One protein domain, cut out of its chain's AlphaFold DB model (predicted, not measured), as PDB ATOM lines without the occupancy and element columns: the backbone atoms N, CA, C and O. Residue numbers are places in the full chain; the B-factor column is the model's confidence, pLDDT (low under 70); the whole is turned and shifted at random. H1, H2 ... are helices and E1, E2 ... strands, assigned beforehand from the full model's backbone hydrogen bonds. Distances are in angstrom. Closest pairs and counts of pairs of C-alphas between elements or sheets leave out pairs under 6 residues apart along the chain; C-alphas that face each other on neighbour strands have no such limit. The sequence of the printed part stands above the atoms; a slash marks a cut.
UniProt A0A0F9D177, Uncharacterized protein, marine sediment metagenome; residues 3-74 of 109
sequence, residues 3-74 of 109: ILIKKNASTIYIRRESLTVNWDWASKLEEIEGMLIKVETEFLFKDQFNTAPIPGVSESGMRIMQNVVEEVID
ATOM      1  N   ILE A   3     -30.879  -5.879   3.270       98.31
ATOM      2  CA  ILE A   3     -29.627  -5.535   2.572       98.31
ATOM      3  C   ILE A   3     -29.439  -4.025   2.473       98.31
ATOM      4  O   ILE A   3     -30.372  -3.299   2.129       98.31
ATOM      5  N   LEU A   4     -28.224  -3.550   2.739       98.56
ATOM      6  CA  LEU A   4     -27.823  -2.169   2.490       98.56
ATOM      7  C   LEU A   4     -27.240  -2.062   1.082       98.56
ATOM      8  O   LEU A   4     -26.273  -2.749   0.746       98.56
ATOM      9  N   ILE A   5     -27.804  -1.187   0.255       98.56
ATOM     10  CA  ILE A   5     -27.306  -0.963  -1.103       98.56
ATOM     11  C   ILE A   5     -26.125   0.007  -1.086       98.56
ATOM     12  O   ILE A   5     -26.158   1.038  -0.414       98.56
ATOM     13  N   LYS A   6     -25.082  -0.295  -1.869       98.62
ATOM     14  CA  LYS A   6     -23.932   0.603  -2.038       98.62
ATOM     15  C   LYS A   6     -24.377   1.965  -2.563       98.62
ATOM     16  O   LYS A   6     -25.219   2.050  -3.453       98.62
ATOM     17  N   LYS A   7     -23.726   3.037  -2.105       98.38
ATOM     18  CA  LYS A   7     -23.996   4.424  -2.545       98.38
ATOM     19  C   LYS A   7     -23.592   4.738  -3.995       98.38
ATOM     20  O   LYS A   7     -23.588   5.891  -4.395       98.38
ATOM     21  N   ASN A   8     -23.125   3.740  -4.734       97.44
ATOM     22  CA  ASN A   8     -22.712   3.839  -6.129       97.44
ATOM     23  C   ASN A   8     -23.108   2.577  -6.919       97.44
ATOM     24  O   ASN A   8     -22.424   2.199  -7.878       97.44
ATOM     25  N   ALA A   9     -24.167   1.884  -6.486       97.44
ATOM     26  CA  ALA A   9     -24.670   0.655  -7.091       97.44
ATOM     27  C   ALA A   9     -24.944   0.789  -8.599       97.44
ATOM     28  O   ALA A   9     -24.542  -0.090  -9.368       97.44
ATOM     29  N   SER A  10     -25.556   1.890  -9.038       97.00
ATOM     30  CA  SER A  10     -25.813   2.176 -10.454       97.00
ATOM     31  C   SER A  10     -24.505   2.313 -11.232       97.00
ATOM     32  O   SER A  10     -24.320   1.690 -12.279       97.00
ATOM     33  N   THR A  11     -23.517   3.019 -10.671       96.00
ATOM     34  CA  THR A  11     -22.189   3.152 -11.293       96.00
ATOM     35  C   THR A  11     -21.478   1.803 -11.420       96.00
ATOM     36  O   THR A  11     -20.894   1.512 -12.465       96.00
ATOM     37  N   ILE A  12     -21.533   0.964 -10.380       95.00
ATOM     38  CA  ILE A  12     -20.981  -0.401 -10.411       95.00
ATOM     39  C   ILE A  12     -21.657  -1.219 -11.516       95.00
ATOM     40  O   ILE A  12     -20.979  -1.922 -12.265       95.00
ATOM     41  N   TYR A  13     -22.981  -1.110 -11.643       94.06
ATOM     42  CA  TYR A  13     -23.744  -1.797 -12.678       94.06
ATOM     43  C   TYR A  13     -23.373  -1.328 -14.094       94.06
ATOM     44  O   TYR A  13     -23.130  -2.165 -14.961       94.06
ATOM     45  N   ILE A  14     -23.286  -0.015 -14.329       93.81
ATOM     46  CA  ILE A  14     -22.969   0.571 -15.642       93.81
ATOM     47  C   ILE A  14     -21.546   0.208 -16.087       93.81
ATOM     48  O   ILE A  14     -21.319  -0.054 -17.266       93.81
ATOM     49  N   ARG A  15     -20.583   0.174 -15.156       90.25
ATOM     50  CA  ARG A  15     -19.158  -0.056 -15.455       90.25
ATOM     51  C   ARG A  15     -18.758  -1.528 -15.595       90.25
ATOM     52  O   ARG A  15     -17.575  -1.813 -15.762       90.25
ATOM     53  N   ARG A  16     -19.703  -2.466 -15.508       83.75
ATOM     54  CA  ARG A  16     -19.423  -3.893 -15.735       83.75
ATOM     55  C   ARG A  16     -18.971  -4.136 -17.183       83.75
ATOM     56  O   ARG A  16     -19.364  -3.398 -18.080       83.75
ATOM     57  N   GLU A  17     -18.229  -5.215 -17.430       74.50
ATOM     58  CA  GLU A  17     -17.714  -5.619 -18.758       74.50
ATOM     59  C   GLU A  17     -18.810  -6.133 -19.728       74.50
ATOM     60  O   GLU A  17     -18.655  -7.147 -20.405       74.50
ATOM     61  N   SER A  18     -19.974  -5.480 -19.777       74.56
ATOM     62  CA  SER A  18     -21.104  -5.864 -20.628       74.56
ATOM     63  C   SER A  18     -21.225  -4.937 -21.834       74.56
ATOM     64  O   SER A  18     -21.076  -3.725 -21.713       74.56
ATOM     65  N   LEU A  19     -21.552  -5.513 -22.996       70.69
ATOM     66  CA  LEU A  19     -21.737  -4.780 -24.254       70.69
ATOM     67  C   LEU A  19     -22.993  -3.889 -24.267       70.69
ATOM     68  O   LEU A  19     -23.077  -2.987 -25.097       70.69
ATOM     69  N   THR A  20     -23.967  -4.121 -23.376       87.31
ATOM     70  CA  THR A  20     -25.203  -3.325 -23.300       87.31
ATOM     71  C   THR A  20     -25.646  -3.063 -21.856       87.31
ATOM     72  O   THR A  20     -25.806  -3.966 -21.027       87.31
ATOM     73  N   VAL A  21     -25.872  -1.785 -21.556       90.31
ATOM     74  CA  VAL A  21     -26.420  -1.312 -20.279       90.31
ATOM     75  C   VAL A  21     -27.940  -1.229 -20.401       90.31
ATOM     76  O   VAL A  21     -28.451  -0.625 -21.344       90.31
ATOM     77  N   ASN A  22     -28.673  -1.817 -19.450       93.12
ATOM     78  CA  ASN A  22     -30.100  -1.539 -19.300       93.12
ATOM     79  C   ASN A  22     -30.254  -0.272 -18.448       93.12
ATOM     80  O   ASN A  22     -30.056  -0.311 -17.235       93.12
ATOM     81  N   TRP A  23     -30.580   0.845 -19.092       94.50
ATOM     82  CA  TRP A  23     -30.687   2.142 -18.426       94.50
ATOM     83  C   TRP A  23     -31.877   2.242 -17.470       94.50
ATOM     84  O   TRP A  23     -31.718   2.841 -16.416       94.50
ATOM     85  N   ASP A  24     -33.011   1.593 -17.760       94.69
ATOM     86  CA  ASP A  24     -34.150   1.529 -16.821       94.69
ATOM     87  C   ASP A  24     -33.736   0.848 -15.512       94.69
ATOM     88  O   ASP A  24     -34.031   1.315 -14.413       94.69
ATOM     89  N   TRP A  25     -32.962  -0.232 -15.629       94.50
ATOM     90  CA  TRP A  25     -32.420  -0.912 -14.462       94.50
ATOM     91  C   TRP A  25     -31.394  -0.062 -13.704       94.50
ATOM     92  O   TRP A  25     -31.399  -0.046 -12.475       94.50
ATOM     93  N   ALA A  26     -30.519   0.647 -14.421       95.88
ATOM     94  CA  ALA A  26     -29.542   1.544 -13.809       95.88
ATOM     95  C   ALA A  26     -30.224   2.685 -13.033       95.88
ATOM     96  O   ALA A  26     -29.804   2.977 -11.918       95.88
ATOM     97  N   SER A  27     -31.300   3.266 -13.573       97.00
ATOM     98  CA  SER A  27     -32.085   4.303 -12.892       97.00
ATOM     99  C   SER A  27     -32.753   3.779 -11.622       97.00
ATOM    100  O   SER A  27     -32.621   4.392 -10.571       97.00
ATOM    101  N   LYS A  28     -33.362   2.587 -11.658       97.56
ATOM    102  CA  LYS A  28     -33.913   1.967 -10.439       97.56
ATOM    103  C   LYS A  28     -32.844   1.670  -9.392       97.56
ATOM    104  O   LYS A  28     -33.106   1.804  -8.205       97.56
ATOM    105  N   LEU A  29     -31.646   1.251  -9.816       97.19
ATOM    106  CA  LEU A  29     -30.518   1.067  -8.900       97.19
ATOM    107  C   LEU A  29     -30.085   2.388  -8.264       97.19
ATOM    108  O   LEU A  29     -29.791   2.380  -7.077       97.19
ATOM    109  N   GLU A  30     -30.052   3.479  -9.033       98.00
ATOM    110  CA  GLU A  30     -29.721   4.826  -8.552       98.00
ATOM    111  C   GLU A  30     -30.724   5.311  -7.497       98.00
ATOM    112  O   GLU A  30     -30.322   5.800  -6.446       98.00
ATOM    113  N   GLU A  31     -32.022   5.088  -7.722       98.06
ATOM    114  CA  GLU A  31     -33.090   5.452  -6.779       98.06
ATOM    115  C   GLU A  31     -32.962   4.768  -5.411       98.06
ATOM    116  O   GLU A  31     -33.440   5.305  -4.412       98.06
ATOM    117  N   ILE A  32     -32.313   3.600  -5.355       98.12
ATOM    118  CA  ILE A  32     -32.181   2.803  -4.130       98.12
ATOM    119  C   ILE A  32     -30.782   2.843  -3.500       98.12
ATOM    120  O   ILE A  32     -30.522   2.134  -2.524       98.12
ATOM    121  N   GLU A  33     -29.862   3.647  -4.033       98.44
ATOM    122  CA  GLU A  33     -28.500   3.762  -3.508       98.44
ATOM    123  C   GLU A  33     -28.492   4.220  -2.040       98.44
ATOM    124  O   GLU A  33     -29.088   5.228  -1.663       98.44
ATOM    125  N   GLY A  34     -27.784   3.481  -1.180       98.19
ATOM    126  CA  GLY A  34     -27.702   3.781   0.251       98.19
ATOM    127  C   GLY A  34     -28.953   3.433   1.064       98.19
ATOM    128  O   GLY A  34     -28.973   3.716   2.263       98.19
ATOM    129  N   MET A  35     -29.979   2.828   0.459       98.25
ATOM    130  CA  MET A  35     -31.179   2.389   1.172       98.25
ATOM    131  C   MET A  35     -30.983   1.016   1.821       98.25
ATOM    132  O   MET A  35     -30.297   0.143   1.284       98.25
ATOM    133  N   LEU A  36     -31.639   0.823   2.968       98.31
ATOM    134  CA  LEU A  36     -31.847  -0.491   3.569       98.31
ATOM    135  C   LEU A  36     -33.129  -1.097   2.992       98.31
ATOM    136  O   LEU A  36     -34.192  -0.482   3.075       98.31
ATOM    137  N   ILE A  37     -33.025  -2.284   2.399       98.00
ATOM    138  CA  ILE A  37     -34.111  -2.900   1.634       98.00
ATOM    139  C   ILE A  37     -34.426  -4.286   2.173       98.00
ATOM    140  O   ILE A  37     -33.533  -5.109   2.389       98.00
ATOM    141  N   LYS A  38     -35.726  -4.560   2.312       98.12
ATOM    142  CA  LYS A  38     -36.218  -5.858   2.753       98.12
ATOM    143  C   LYS A  38     -36.024  -6.923   1.683       98.12
ATOM    144  O   LYS A  38     -36.395  -6.717   0.526       98.12
ATOM    145  N   VAL A  39     -35.508  -8.083   2.082       97.50
ATOM    146  CA  VAL A  39     -35.357  -9.248   1.202       97.50
ATOM    147  C   VAL A  39     -36.483 -10.251   1.438       97.50
ATOM    148  O   VAL A  39     -36.853 -10.526   2.579       97.50
ATOM    149  N   GLU A  40     -37.008 -10.808   0.351       95.31
ATOM    150  CA  GLU A  40     -37.896 -11.965   0.360       95.31
ATOM    151  C   GLU A  40     -37.070 -13.240   0.559       95.31
ATOM    152  O   GLU A  40     -36.172 -13.549  -0.226       95.31
ATOM    153  N   THR A  41     -37.360 -13.986   1.625       91.94
ATOM    154  CA  THR A  41     -36.539 -15.137   2.035       91.94
ATOM    155  C   THR A  41     -37.153 -16.495   1.714       91.94
ATOM    156  O   THR A  41     -36.562 -17.521   2.050       91.94
ATOM    157  N   GLU A  42     -38.274 -16.525   0.984       89.25
ATOM    158  CA  GLU A  42     -38.842 -17.772   0.450       89.25
ATOM    159  C   GLU A  42     -37.858 -18.456  -0.513       89.25
ATOM    160  O   GLU A  42     -37.648 -19.668  -0.450       89.25
ATOM    161  N   PHE A  43     -37.177 -17.666  -1.350       87.31
ATOM    162  CA  PHE A  43     -36.174 -18.157  -2.291       87.31
ATOM    163  C   PHE A  43     -34.812 -17.513  -2.042       87.31
ATOM    164  O   PHE A  43     -34.530 -16.400  -2.482       87.31
ATOM    165  N   LEU A  44     -33.926 -18.262  -1.382       91.31
ATOM    166  CA  LEU A  44     -32.551 -17.838  -1.128       91.31
ATOM    167  C   LEU A  44     -31.613 -18.196  -2.293       91.31
ATOM    168  O   LEU A  44     -31.715 -19.265  -2.921       91.31
ATOM    169  N   PHE A  45     -30.665 -17.292  -2.547       91.81
ATOM    170  CA  PHE A  45     -29.615 -17.420  -3.554       91.81
ATOM    171  C   PHE A  45     -28.276 -16.926  -2.999       91.81
ATOM    172  O   PHE A  45     -28.221 -16.107  -2.080       91.81
ATOM    173  N   LYS A  46     -27.191 -17.425  -3.592       91.25
ATOM    174  CA  LYS A  46     -25.827 -17.132  -3.148       91.25
ATOM    175  C   LYS A  46     -25.327 -15.762  -3.599       91.25
ATOM    176  O   LYS A  46     -24.680 -15.040  -2.852       91.25
ATOM    177  N   ASP A  47     -25.601 -15.416  -4.847       93.50
ATOM    178  CA  ASP A  47     -25.012 -14.280  -5.559       93.50
ATOM    179  C   ASP A  47     -26.017 -13.162  -5.866       93.50
ATOM    180  O   ASP A  47     -25.663 -12.151  -6.477       93.50
ATOM    181  N   GLN A  48     -27.262 -13.325  -5.422       95.19
ATOM    182  CA  GLN A  48     -28.351 -12.389  -5.664       95.19
ATOM    183  C   GLN A  48     -29.384 -12.420  -4.532       95.19
ATOM    184  O   GLN A  48     -29.462 -13.372  -3.759       95.19
ATOM    185  N   PHE A  49     -30.219 -11.390  -4.492       97.19
ATOM    186  CA  PHE A  49     -31.307 -11.205  -3.545       97.19
ATOM    187  C   PHE A  49     -32.567 -10.801  -4.297       97.19
ATOM    188  O   PHE A  49     -32.508  -9.933  -5.168       97.19
ATOM    189  N   ASN A  50     -33.702 -11.391  -3.938       97.06
ATOM    190  CA  ASN A  50     -35.006 -10.894  -4.361       97.06
ATOM    191  C   ASN A  50     -35.531  -9.963  -3.274       97.06
ATOM    192  O   ASN A  50     -35.714 -10.383  -2.135       97.06
ATOM    193  N   THR A  51     -35.734  -8.690  -3.585       97.38
ATOM    194  CA  THR A  51     -36.306  -7.760  -2.610       97.38
ATOM    195  C   THR A  51     -37.814  -7.945  -2.526       97.38
ATOM    196  O   THR A  51     -38.459  -8.299  -3.511       97.38
ATOM    197  N   ALA A  52     -38.390  -7.601  -1.378       96.75
ATOM    198  CA  ALA A  52     -39.808  -7.275  -1.313       96.75
ATOM    199  C   ALA A  52     -40.118  -6.059  -2.225       96.75
ATOM    200  O   ALA A  52     -39.186  -5.388  -2.699       96.75
ATOM    201  N   PRO A  53     -41.402  -5.737  -2.466       97.25
ATOM    202  CA  PRO A  53     -41.784  -4.500  -3.140       97.25
ATOM    203  C   PRO A  53     -41.104  -3.275  -2.520       97.25
ATOM    204  O   PRO A  53     -41.058  -3.130  -1.297       97.25
ATOM    205  N   ILE A  54     -40.584  -2.390  -3.368       96.62
ATOM    206  CA  ILE A  54     -39.904  -1.155  -2.974       96.62
ATOM    207  C   ILE A  54     -40.827   0.012  -3.346       96.62
ATOM    208  O   ILE A  54     -40.998   0.283  -4.541       96.62
ATOM    209  N   PRO A  55     -41.443   0.696  -2.365       94.56
ATOM    210  CA  PRO A  55     -42.381   1.782  -2.631       94.56
ATOM    211  C   PRO A  55     -41.779   2.859  -3.537       94.56
ATOM    212  O   PRO A  55     -40.710   3.389  -3.249       94.56
ATOM    213  N   GLY A  56     -42.471   3.177  -4.631       94.75
ATOM    214  CA  GLY A  56     -42.037   4.183  -5.607       94.75
ATOM    215  C   GLY A  56     -41.025   3.700  -6.652       94.75
ATOM    216  O   GLY A  56     -40.865   4.393  -7.647       94.75
ATOM    217  N   VAL A  57     -40.418   2.518  -6.478       96.38
ATOM    218  CA  VAL A  57     -39.367   1.994  -7.378       96.38
ATOM    219  C   VAL A  57     -39.809   0.716  -8.097       96.38
ATOM    220  O   VAL A  57     -39.664   0.587  -9.315       96.38
ATOM    221  N   SER A  58     -40.353  -0.260  -7.359       95.94
ATOM    222  CA  SER A  58     -40.819  -1.529  -7.932       95.94
ATOM    223  C   SER A  58     -41.896  -2.201  -7.084       95.94
ATOM    224  O   SER A  58     -41.637  -2.640  -5.964       95.94
ATOM    225  N   GLU A  59     -43.089  -2.370  -7.653       95.31
ATOM    226  CA  GLU A  59     -44.209  -3.067  -7.006       95.31
ATOM    227  C   GLU A  59     -43.977  -4.575  -6.848       95.31
ATOM    228  O   GLU A  59     -44.521  -5.180  -5.933       95.31
ATOM    229  N   SER A  60     -43.144  -5.178  -7.701       94.44
ATOM    230  CA  SER A  60     -42.819  -6.613  -7.654       94.44
ATOM    231  C   SER A  60     -41.459  -6.896  -7.010       94.44
ATOM    232  O   SER A  60     -40.979  -8.025  -7.060       94.44
ATOM    233  N   GLY A  61     -40.802  -5.869  -6.466       95.94
ATOM    234  CA  GLY A  61     -39.431  -5.969  -5.981       95.94
ATOM    235  C   GLY A  61     -38.399  -6.039  -7.107       95.94
ATOM    236  O   GLY A  61     -38.676  -5.780  -8.282       95.94
ATOM    237  N   MET A  62     -37.157  -6.303  -6.733       96.75
ATOM    238  CA  MET A  62     -35.992  -6.211  -7.602       96.75
ATOM    239  C   MET A  62     -35.048  -7.377  -7.331       96.75
ATOM    240  O   MET A  62     -34.855  -7.788  -6.189       96.75
ATOM    241  N   ARG A  63     -34.405  -7.887  -8.386       96.75
ATOM    242  CA  ARG A  63     -33.302  -8.840  -8.255       96.75
ATOM    243  C   ARG A  63     -31.976  -8.094  -8.121       96.75
ATOM    244  O   ARG A  63     -31.423  -7.636  -9.119       96.75
ATOM    245  N   ILE A  64     -31.452  -7.997  -6.908       97.44
ATOM    246  CA  ILE A  64     -30.220  -7.271  -6.588       97.44
ATOM    247  C   ILE A  64     -29.043  -8.244  -6.527       97.44
ATOM    248  O   ILE A  64     -29.083  -9.234  -5.807       97.44
ATOM    249  N   MET A  65     -27.977  -7.972  -7.277       96.12
ATOM    250  CA  MET A  65     -26.770  -8.805  -7.268       96.12
ATOM    251  C   MET A  65     -25.895  -8.487  -6.045       96.12
ATOM    252  O   MET A  65     -25.778  -7.330  -5.646       96.12
ATOM    253  N   GLN A  66     -25.209  -9.485  -5.487       96.31
ATOM    254  CA  GLN A  66     -24.367  -9.324  -4.290       96.31
ATOM    255  C   GLN A  66     -23.274  -8.249  -4.446       96.31
ATOM    256  O   GLN A  66     -22.876  -7.622  -3.468       96.31
ATOM    257  N   ASN A  67     -22.786  -7.997  -5.664       95.75
ATOM    258  CA  ASN A  67     -21.715  -7.028  -5.914       95.75
ATOM    259  C   ASN A  67     -22.120  -5.561  -5.654       95.75
ATOM    260  O   ASN A  67     -21.237  -4.730  -5.415       95.75
ATOM    261  N   VAL A  68     -23.421  -5.249  -5.683       97.06
ATOM    262  CA  VAL A  68     -23.973  -3.913  -5.388       97.06
ATOM    263  C   VAL A  68     -24.536  -3.788  -3.966       97.06
ATOM    264  O   VAL A  68     -25.072  -2.741  -3.608       97.06
ATOM    265  N   VAL A  69     -24.379  -4.827  -3.144       98.00
ATOM    266  CA  VAL A  69     -24.747  -4.833  -1.723       98.00
ATOM    267  C   VAL A  69     -23.520  -4.487  -0.883       98.00
ATOM    268  O   VAL A  69     -22.440  -5.040  -1.095       98.00
ATOM    269  N   GLU A  70     -23.681  -3.535   0.030       98.25
ATOM    270  CA  GLU A  70     -22.669  -3.109   1.003       98.25
ATOM    271  C   GLU A  70     -22.646  -4.068   2.198       98.25
ATOM    272  O   GLU A  70     -21.592  -4.572   2.574       98.25
ATOM    273  N   GLU A  71     -23.822  -4.366   2.751       98.06
ATOM    274  CA  GLU A  71     -23.989  -5.145   3.977       98.06
ATOM    275  C   GLU A  71     -25.278  -5.974   3.921       98.06
ATOM    276  O   GLU A  71     -26.266  -5.562   3.306       98.06
ATOM    277  N   VAL A  72     -25.269  -7.143   4.567       97.62
ATOM    278  CA  VAL A  72     -26.446  -8.001   4.760       97.62
ATOM    279  C   VAL A  72     -26.725  -8.089   6.258       97.62
ATOM    280  O   VAL A  72     -25.851  -8.491   7.023       97.62
ATOM    281  N   ILE A  73     -27.936  -7.720   6.668       97.69
ATOM    282  CA  ILE A  73     -28.378  -7.694   8.064       97.69
ATOM    283  C   ILE A  73     -29.265  -8.910   8.325       97.69
ATOM    284  O   ILE A  73     -30.201  -9.175   7.563       97.69
ATOM    285  N   ASP A  74     -28.970  -9.633   9.409       95.50
ATOM    286  CA  ASP A  74     -29.646 -10.876   9.802       95.50
ATOM    287  C   ASP A  74     -29.672 -11.916   8.667       95.50
ATOM    288  O   ASP A  74     -30.732 -12.421   8.299       95.50
TER     289      ASP A  74
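What this domain is: This is residues 3 to 74 of the 109 residues of an uncharacterized protein of marine sediment metagenome (UniProt A0A0F9D177). The model has three small units set roughly at the corners of a triangle: a helical hairpin of H1 and H2 at one end of the longest axis, a three-stranded sheet of E2, E1 and E5 toward the other end, and a hairpin of two short strands, E3 and E4, off to one side. The turn between the helices, residues 15 to 20, sticks out free, and a long loop, residues 51 to 62, joins E3 to E4. The printed part has 72 residues with two named helices and five named strands, in the order E1 H1 H2 E2 E3 E4 E5; both sheets are antiparallel, the larger in the order E2, E1, E5. The class is mixed, helices and strands, with under half of the residues in named elements. The whole is compact, with a radius of gyration of the C-alphas of 11.6 A and spans of 33 by 26 by 20 A.

Where its parts are: E1, residues 3 to 5, begins at C-alpha 3 at (-29.627, -5.535, 2.572) and is 6.3 A long. H1, residues 9 to 14, is 8.7 A long, and H2, residues 23 to 31, is 12.3 A long from C-alpha 23 at (-30.687, 2.142, -18.426). E2, residues 36 to 38, measures 7.0 A, E3, residues 48 to 50, 6.9 A, and E4, residues 63 to 65, 6.6 A. E5, residues 69 to 73, is the longest strand by residues, 10.8 A long, and ends at C-alpha 73 at (-28.378, -7.694, 8.064).

How they stand to each other: In the larger sheet E1 is the inner strand. E1 and E5 are antiparallel at 157 degrees, with N 4 and O 71 at 2.9 A, within hydrogen-bond range. On the other side of E1, E2 is antiparallel to it at 136 degrees, with N 3 and O 37 at 2.9 A. Neither H1 nor H2 is on this sheet. H1 and H2 form a helical hairpin: they touch, with the closest C-alphas, those of Ser 10 and Ala 26, 5.1 A apart, and run opposite ways at a shallow tilt of 18 degrees. In both helices every O i to N i+4 pair is within hydrogen-bond range. E3 and E4 form a hairpin, antiparallel at 157 degrees, with N 49 and O 64 at 2.8 A. E2 and E3 are apart, and E4 and E5 meet only through their link.

The domain as a whole: The two C-alphas farthest apart, those of Leu 19 and Asp 74, are 35.5 A from each other. The printed part has no cut. The link from E3 to E4, 12 residues, is long. The mean pLDDT of the printed part is 94.7, and no printed residue is under 70.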